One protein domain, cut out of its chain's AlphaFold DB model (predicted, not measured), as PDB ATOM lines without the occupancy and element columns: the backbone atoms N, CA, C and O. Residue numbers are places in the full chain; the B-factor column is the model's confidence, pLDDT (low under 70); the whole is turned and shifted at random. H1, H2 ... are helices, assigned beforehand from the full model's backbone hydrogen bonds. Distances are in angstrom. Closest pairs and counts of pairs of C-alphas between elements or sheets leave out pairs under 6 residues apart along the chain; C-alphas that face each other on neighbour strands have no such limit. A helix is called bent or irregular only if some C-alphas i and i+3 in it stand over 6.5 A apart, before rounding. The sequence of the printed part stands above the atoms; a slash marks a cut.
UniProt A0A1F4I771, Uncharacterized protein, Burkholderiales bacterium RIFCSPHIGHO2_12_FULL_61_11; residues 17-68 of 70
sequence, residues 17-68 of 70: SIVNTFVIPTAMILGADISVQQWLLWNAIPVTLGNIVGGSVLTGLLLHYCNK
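This is residues 17 to 68 of the 70 residues of an uncharacterized protein of Burkholderiales bacterium RIFCSPHIGHO2_12_FULL_61_11 (UniProt A0A1F4I771). The model is a lopsided helical hairpin: a short helix, H1, folds back through a link beside the first part of a much longer helix, H2. H2 runs on well past the first residue of H1, and this single long helix makes the length of the domain. The printed part has 52 residues, with two named helices in the order H1, H2 and no named strand; the class is all helix. The whole is extended, with a radius of gyration of the C-alphas of 15.3 A, and the C-alphas span 51 by 16 by 8 A.

H1, residues 17 to 29, touches H2, residues 36 to 66, and the two form a helical hairpin. Their closest C-alphas are those of Ser 17 and Thr 48, 5.2 A apart. They run opposite ways at a shallow tilt of 17 degrees. H2 touches H1 with residues 39 to 51 alone. In the backbones, 8 of 9 O i to N i+4 pairs of H1 and 22 of 27 of H2 are within hydrogen-bond range.

H1 begins at C-alpha 17, at (220.418, 168.623, 226.104), and is 18.4 A from first to last C-alpha. It is neither bent nor irregular, but only just: C-alphas 21 and 24 are 6.0 A apart. H2 begins at C-alpha 36, at (217.690, 170.287, 240.718), and ends at C-alpha 66, at (214.671, 160.968, 200.188), 41.7 A from first to last C-alpha. H2 is irregular, but only just: C-alphas 42 and 45 are 6.9 A apart.

The outline is a rod, and the two C-alphas farthest apart, those of Gly 31 and Lys 68, are 50.9 A apart. The link from H1 to H2 is short, with 6 residues. The printed part has no cut. The mean pLDDT of the printed part is 95.1, and no printed residue is under 70.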
ATOM      1  N   SER A  17     220.631 169.384 224.865       96.88
ATOM      2  CA  SER A  17     220.418 168.623 226.104       96.88
ATOM      3  C   SER A  17     221.722 168.129 226.743       96.88
ATOM      4  O   SER A  17     221.947 168.313 227.940       96.88
ATOM      5  N   ILE A  18     222.625 167.561 225.939       95.75
ATOM      6  CA  ILE A  18     223.929 167.069 226.419       95.75
ATOM      7  C   ILE A  18     224.834 168.207 226.906       95.75
ATOM      8  O   ILE A  18     225.463 168.075 227.954       95.75
ATOM      9  N   VAL A  19     224.871 169.342 226.197       96.00
ATOM     10  CA  VAL A  19     225.658 170.512 226.618       96.00
ATOM     11  C   VAL A  19     225.099 171.068 227.926       96.00
ATOM     12  O   VAL A  19     225.853 171.295 228.868       96.00
ATOM     13  N   ASN A  20     223.778 171.196 228.036       96.56
ATOM     14  CA  ASN A  20     223.121 171.710 229.236       96.56
ATOM     15  C   ASN A  20     223.321 170.794 230.454       96.56
ATOM     16  O   ASN A  20     223.440 171.286 231.574       96.56
ATOM     17  N   THR A  21     223.439 169.478 230.243       94.94
ATOM     18  CA  THR A  21     223.762 168.503 231.302       94.94
ATOM     19  C   THR A  21     225.175 168.694 231.862       94.94
ATOM     20  O   THR A  21     225.450 168.278 232.980       94.94
ATOM     21  N   PHE A  22     226.071 169.354 231.130       95.25
ATOM     22  CA  PHE A  22     227.382 169.752 231.639       95.25
ATOM     23  C   PHE A  22     227.374 171.181 232.203       95.25
ATOM     24  O   PHE A  22     227.853 171.421 233.314       95.25
ATOM     25  N   VAL A  23     226.803 172.134 231.462       95.69
ATOM     26  CA  VAL A  23     226.850 173.566 231.793       95.69
ATOM     27  C   VAL A  23     226.045 173.892 233.050       95.69
ATOM     28  O   VAL A  23     226.547 174.611 233.912       95.69
ATOM     29  N   ILE A  24     224.828 173.356 233.196       95.56
ATOM     30  CA  ILE A  24     223.951 173.702 234.325       95.56
ATOM     31  C   ILE A  24     224.491 173.135 235.645       95.56
ATOM     32  O   ILE A  24     224.621 173.914 236.589       95.56
ATOM     33  N   PRO A  25     224.912 171.857 235.742       94.50
ATOM     34  CA  PRO A  25     225.560 171.368 236.958       94.50
ATOM     35  C   PRO A  25     226.852 172.114 237.291       94.50
ATOM     36  O   PRO A  25     227.109 172.398 238.459       94.50
ATOM     37  N   THR A  26     227.636 172.505 236.281       96.31
ATOM     38  CA  THR A  26     228.818 173.352 236.500       96.31
ATOM     39  C   THR A  26     228.420 174.709 237.088       96.31
ATOM     40  O   THR A  26     229.032 175.156 238.054       96.31
ATOM     41  N   ALA A  27     227.361 175.343 236.579       95.62
ATOM     42  CA  ALA A  27     226.845 176.597 237.124       95.62
ATOM     43  C   ALA A  27     226.350 176.445 238.573       95.62
ATOM     44  O   ALA A  27     226.641 177.302 239.404       95.62
ATOM     45  N   MET A  28     225.665 175.345 238.901       96.00
ATOM     46  CA  MET A  28     225.223 175.041 240.271       96.00
ATOM     47  C   MET A  28     226.413 174.890 241.229       96.00
ATOM     48  O   MET A  28     226.395 175.444 242.324       96.00
ATOM     49  N   ILE A  29     227.477 174.197 240.806       95.94
ATOM     50  CA  ILE A  29     228.717 174.051 241.591       95.94
ATOM     51  C   ILE A  29     229.402 175.409 241.801       95.94
ATOM     52  O   ILE A  29     229.948 175.665 242.872       95.94
ATOM     53  N   LEU A  30     229.347 176.293 240.804       96.94
ATOM     54  CA  LEU A  30     229.884 177.655 240.881       96.94
ATOM     55  C   LEU A  30     228.990 178.629 241.676       96.94
ATOM     56  O   LEU A  30     229.333 179.804 241.786       96.94
ATOM     57  N   GLY A  31     227.883 178.154 242.257       94.38
ATOM     58  CA  GLY A  31     227.027 178.932 243.155       94.38
ATOM     59  C   GLY A  31     225.816 179.593 242.495       94.38
ATOM     60  O   GLY A  31     225.248 180.516 243.076       94.38
ATOM     61  N   ALA A  32     225.406 179.159 241.299       94.88
ATOM     62  CA  ALA A  32     224.143 179.605 240.712       94.88
ATOM     63  C   ALA A  32     222.943 179.095 241.532       94.88
ATOM     64  O   ALA A  32     222.881 177.916 241.883       94.88
ATOM     65  N   ASP A  33     221.966 179.971 241.777       94.94
ATOM     66  CA  ASP A  33     220.723 179.651 242.490       94.94
ATOM     67  C   ASP A  33     219.740 178.894 241.581       94.94
ATOM     68  O   ASP A  33     218.734 179.420 241.105       94.94
ATOM     69  N   ILE A  34     220.099 177.656 241.243       93.88
ATOM     70  CA  ILE A  34     219.298 176.753 240.417       93.88
ATOM     71  C   ILE A  34     219.050 175.494 241.237       93.88
ATOM     72  O   ILE A  34     219.986 174.809 241.647       93.88
ATOM     73  N   SER A  35     217.781 175.152 241.457       94.44
ATOM     74  CA  SER A  35     217.429 173.878 242.090       94.44
ATOM     75  C   SER A  35     217.463 172.723 241.083       94.44
ATOM     76  O   SER A  35     217.193 172.898 239.892       94.44
ATOM     77  N   VAL A  36     217.726 171.501 241.560       93.38
ATOM     78  CA  VAL A  36     217.690 170.287 240.718       93.38
ATOM     79  C   VAL A  36     216.317 170.106 240.061       93.38
ATOM     80  O   VAL A  36     216.230 169.749 238.888       93.38
ATOM     81  N   GLN A  37     215.236 170.394 240.792       95.00
ATOM     82  CA  GLN A  37     213.874 170.317 240.264       95.00
ATOM     83  C   GLN A  37     213.649 171.326 239.131       95.00
ATOM     84  O   GLN A  37     213.045 170.983 238.114       95.00
ATOM     85  N   GLN A  38     214.148 172.554 239.291       94.44
ATOM     86  CA  GLN A  38     214.045 173.584 238.264       94.44
ATOM     87  C   GLN A  38     214.818 173.187 237.008       94.44
ATOM     88  O   GLN A  38     214.263 173.267 235.917       94.44
ATOM     89  N   TRP A  39     216.046 172.685 237.156       94.88
ATOM     90  CA  TRP A  39     216.817 172.158 236.030       94.88
ATOM     91  C   TRP A  39     216.073 171.030 235.304       94.88
ATOM     92  O   TRP A  39     215.962 171.055 234.077       94.88
ATOM     93  N   LEU A  40     215.515 170.066 236.039       94.62
ATOM     94  CA  LEU A  40     214.861 168.904 235.445       94.62
ATOM     95  C   LEU A  40     213.598 169.286 234.654       94.62
ATOM     96  O   LEU A  40     213.441 168.874 233.504       94.62
ATOM     97  N   LEU A  41     212.714 170.080 235.265       95.69
ATOM     98  CA  LEU A  41     211.402 170.409 234.700       95.69
ATOM     99  C   LEU A  41     211.468 171.496 233.623       95.69
ATOM    100  O   LEU A  41     210.723 171.420 232.649       95.69
ATOM    101  N   TRP A  42     212.351 172.485 233.783       94.69
ATOM    102  CA  TRP A  42     212.420 173.638 232.879       94.69
ATOM    103  C   TRP A  42     213.527 173.552 231.836       94.69
ATOM    104  O   TRP A  42     213.512 174.335 230.893       94.69
ATOM    105  N   ASN A  43     214.461 172.605 231.961       96.31
ATOM    106  CA  ASN A  43     215.529 172.442 230.982       96.31
ATOM    107  C   ASN A  43     215.676 170.994 230.504       96.31
ATOM    108  O   ASN A  43     215.434 170.708 229.336       96.31
ATOM    109  N   ALA A  44     216.016 170.056 231.389       95.94
ATOM    110  CA  ALA A  44     216.423 168.715 230.974       95.94
ATOM    111  C   ALA A  44     215.332 167.978 230.178       95.94
ATOM    112  O   ALA A  44     215.614 167.433 229.110       95.94
ATOM    113  N   ILE A  45     214.083 167.992 230.655       96.75
ATOM    114  CA  ILE A  45     212.948 167.376 229.955       96.75
ATOM    115  C   ILE A  45     212.599 168.127 228.656       96.75
ATOM    116  O   ILE A  45     212.643 167.498 227.592       96.75
ATOM    117  N   PRO A  46     212.268 169.435 228.679       97.12
ATOM    118  CA  PRO A  46     211.818 170.135 227.475       97.12
ATOM    119  C   PRO A  46     212.887 170.200 226.380       97.12
ATOM    120  O   PRO A  46     212.567 169.965 225.215       97.12
ATOM    121  N   VAL A  47     214.158 170.433 226.728       97.88
ATOM    122  CA  VAL A  47     215.254 170.499 225.745       97.88
ATOM    123  C   VAL A  47     215.505 169.134 225.118       97.88
ATOM    124  O   VAL A  47     215.676 169.038 223.904       97.88
ATOM    125  N   THR A  48     215.473 168.056 225.907       97.69
ATOM    126  CA  THR A  48     215.647 166.697 225.371       97.69
ATOM    127  C   THR A  48     214.521 166.333 224.411       97.69
ATOM    128  O   THR A  48     214.792 165.849 223.313       97.69
ATOM    129  N   LEU A  49     213.269 166.621 224.776       98.00
ATOM    130  CA  LEU A  49     212.129 166.403 223.886       98.00
ATOM    131  C   LEU A  49     212.246 167.249 222.613       98.00
ATOM    132  O   LEU A  49     212.081 166.720 221.516       98.00
ATOM    133  N   GLY A  50     212.606 168.529 222.738       97.38
ATOM    134  CA  GLY A  50     212.823 169.419 221.600       97.38
ATOM    135  C   GLY A  50     213.932 168.930 220.665       97.38
ATOM    136  O   GLY A  50     213.755 168.925 219.449       97.38
ATOM    137  N   ASN A  51     215.053 168.452 221.209       97.50
ATOM    138  CA  ASN A  51     216.158 167.896 220.427       97.50
ATOM    139  C   ASN A  51     215.758 166.595 219.709       97.50
ATOM    140  O   ASN A  51     216.091 166.425 218.536       97.50
ATOM    141  N   ILE A  52     215.008 165.704 220.371       97.75
ATOM    142  CA  ILE A  52     214.494 164.472 219.752       97.75
ATOM    143  C   ILE A  52     213.527 164.808 218.616       97.75
ATOM    144  O   ILE A  52     213.673 164.276 217.515       97.75
ATOM    145  N   VAL A  53     212.558 165.697 218.847       97.75
ATOM    146  CA  VAL A  53     211.582 166.102 217.824       97.75
ATOM    147  C   VAL A  53     212.285 166.803 216.660       97.75
ATOM    148  O   VAL A  53     212.060 166.443 215.508       97.75
ATOM    149  N   GLY A  54     213.197 167.735 216.938       95.50
ATOM    150  CA  GLY A  54     213.974 168.431 215.913       95.50
ATOM    151  C   GLY A  54     214.802 167.472 215.056       95.50
ATOM    152  O   GLY A  54     214.702 167.503 213.832       95.50
ATOM    153  N   GLY A  55     215.563 166.570 215.679       95.12
ATOM    154  CA  GLY A  55     216.390 165.597 214.962       95.12
ATOM    155  C   GLY A  55     215.569 164.562 214.190       95.12
ATOM    156  O   GLY A  55     215.875 164.255 213.038       95.12
ATOM    157  N   SER A  56     214.495 164.044 214.786       96.12
ATOM    158  CA  SER A  56     213.637 163.052 214.129       96.12
ATOM    159  C   SER A  56     212.870 163.644 212.949       96.12
ATOM    160  O   SER A  56     212.834 163.014 211.896       96.12
ATOM    161  N   VAL A  57     212.321 164.855 213.068       95.31
ATOM    162  CA  VAL A  57     211.500 165.463 212.011       95.31
ATOM    163  C   VAL A  57     212.349 166.131 210.934       95.31
ATOM    164  O   VAL A  57     212.152 165.868 209.750       95.31
ATOM    165  N   LEU A  58     213.311 166.973 211.316       93.69
ATOM    166  CA  LEU A  58     214.078 167.780 210.357       93.69
ATOM    167  C   LEU A  58     215.241 167.015 209.727       93.69
ATOM    168  O   LEU A  58     215.784 167.452 208.720       93.69
ATOM    169  N   THR A  59     215.664 165.895 210.309       93.88
ATOM    170  CA  THR A  59     216.759 165.087 209.760       93.88
ATOM    171  C   THR A  59     216.292 163.668 209.471       93.88
ATOM    172  O   THR A  59     216.326 163.250 208.318       93.88
ATOM    173  N   GLY A  60     215.792 162.942 210.473       93.25
ATOM    174  CA  GLY A  60     215.390 161.539 210.332       93.25
ATOM    175  C   GLY A  60     214.319 161.305 209.260       93.25
ATOM    176  O   GLY A  60     214.523 160.497 208.355       93.25
ATOM    177  N   LEU A  61     213.200 162.031 209.321       94.50
ATOM    178  CA  LEU A  61     212.094 161.892 208.368       94.50
ATOM    179  C   LEU A  61     212.480 162.360 206.965       94.50
ATOM    180  O   LEU A  61     212.148 161.677 205.997       94.50
ATOM    181  N   LEU A  62     213.190 163.486 206.843       93.88
ATOM    182  CA  LEU A  62     213.629 163.989 205.539       93.88
ATOM    183  C   LEU A  62     214.598 163.014 204.866       93.88
ATOM    184  O   LEU A  62     214.416 162.679 203.696       93.88
ATOM    185  N   LEU A  63     215.574 162.490 205.613       94.69
ATOM    186  CA  LEU A  63     216.480 161.461 205.105       94.69
ATOM    187  C   LEU A  63     215.721 160.187 204.725       94.69
ATOM    188  O   LEU A  63     215.986 159.625 203.666       94.69
ATOM    189  N   HIS A  64     214.766 159.741 205.544       93.81
ATOM    190  CA  HIS A  64     213.952 158.571 205.223       93.81
ATOM    191  C   HIS A  64     213.146 158.768 203.933       93.81
ATOM    192  O   HIS A  64     213.125 157.872 203.097       93.81
ATOM    193  N   TYR A  65     212.513 159.929 203.749       93.69
ATOM    194  CA  TYR A  65     211.733 160.236 202.552       93.69
ATOM    195  C   TYR A  65     212.598 160.241 201.288       93.69
ATOM    196  O   TYR A  65     212.244 159.592 200.306       93.69
ATOM    197  N   CYS A  66     213.758 160.902 201.330       91.44
ATOM    198  CA  CYS A  66     214.671 160.968 200.188       91.44
ATOM    199  C   CYS A  66     215.252 159.600 199.796       91.44
ATOM    200  O   CYS A  66     215.530 159.375 198.625       91.44
ATOM    201  N   ASN A  67     215.433 158.687 200.756       91.50
ATOM    202  CA  ASN A  67     216.009 157.361 200.507       91.50
ATOM    203  C   ASN A  67     214.955 156.261 200.294       91.50
ATOM    204  O   ASN A  67     215.314 155.103 200.126       91.50
ATOM    205  N   LYS A  68     213.659 156.595 200.305       83.25
ATOM    206  CA  LYS A  68     212.564 155.610 200.260       83.25
ATOM    207  C   LYS A  68     212.335 154.966 198.885       83.25
ATOM    208  O   LYS A  68     211.537 154.042 198.782       83.25
TER     209      LYS A  68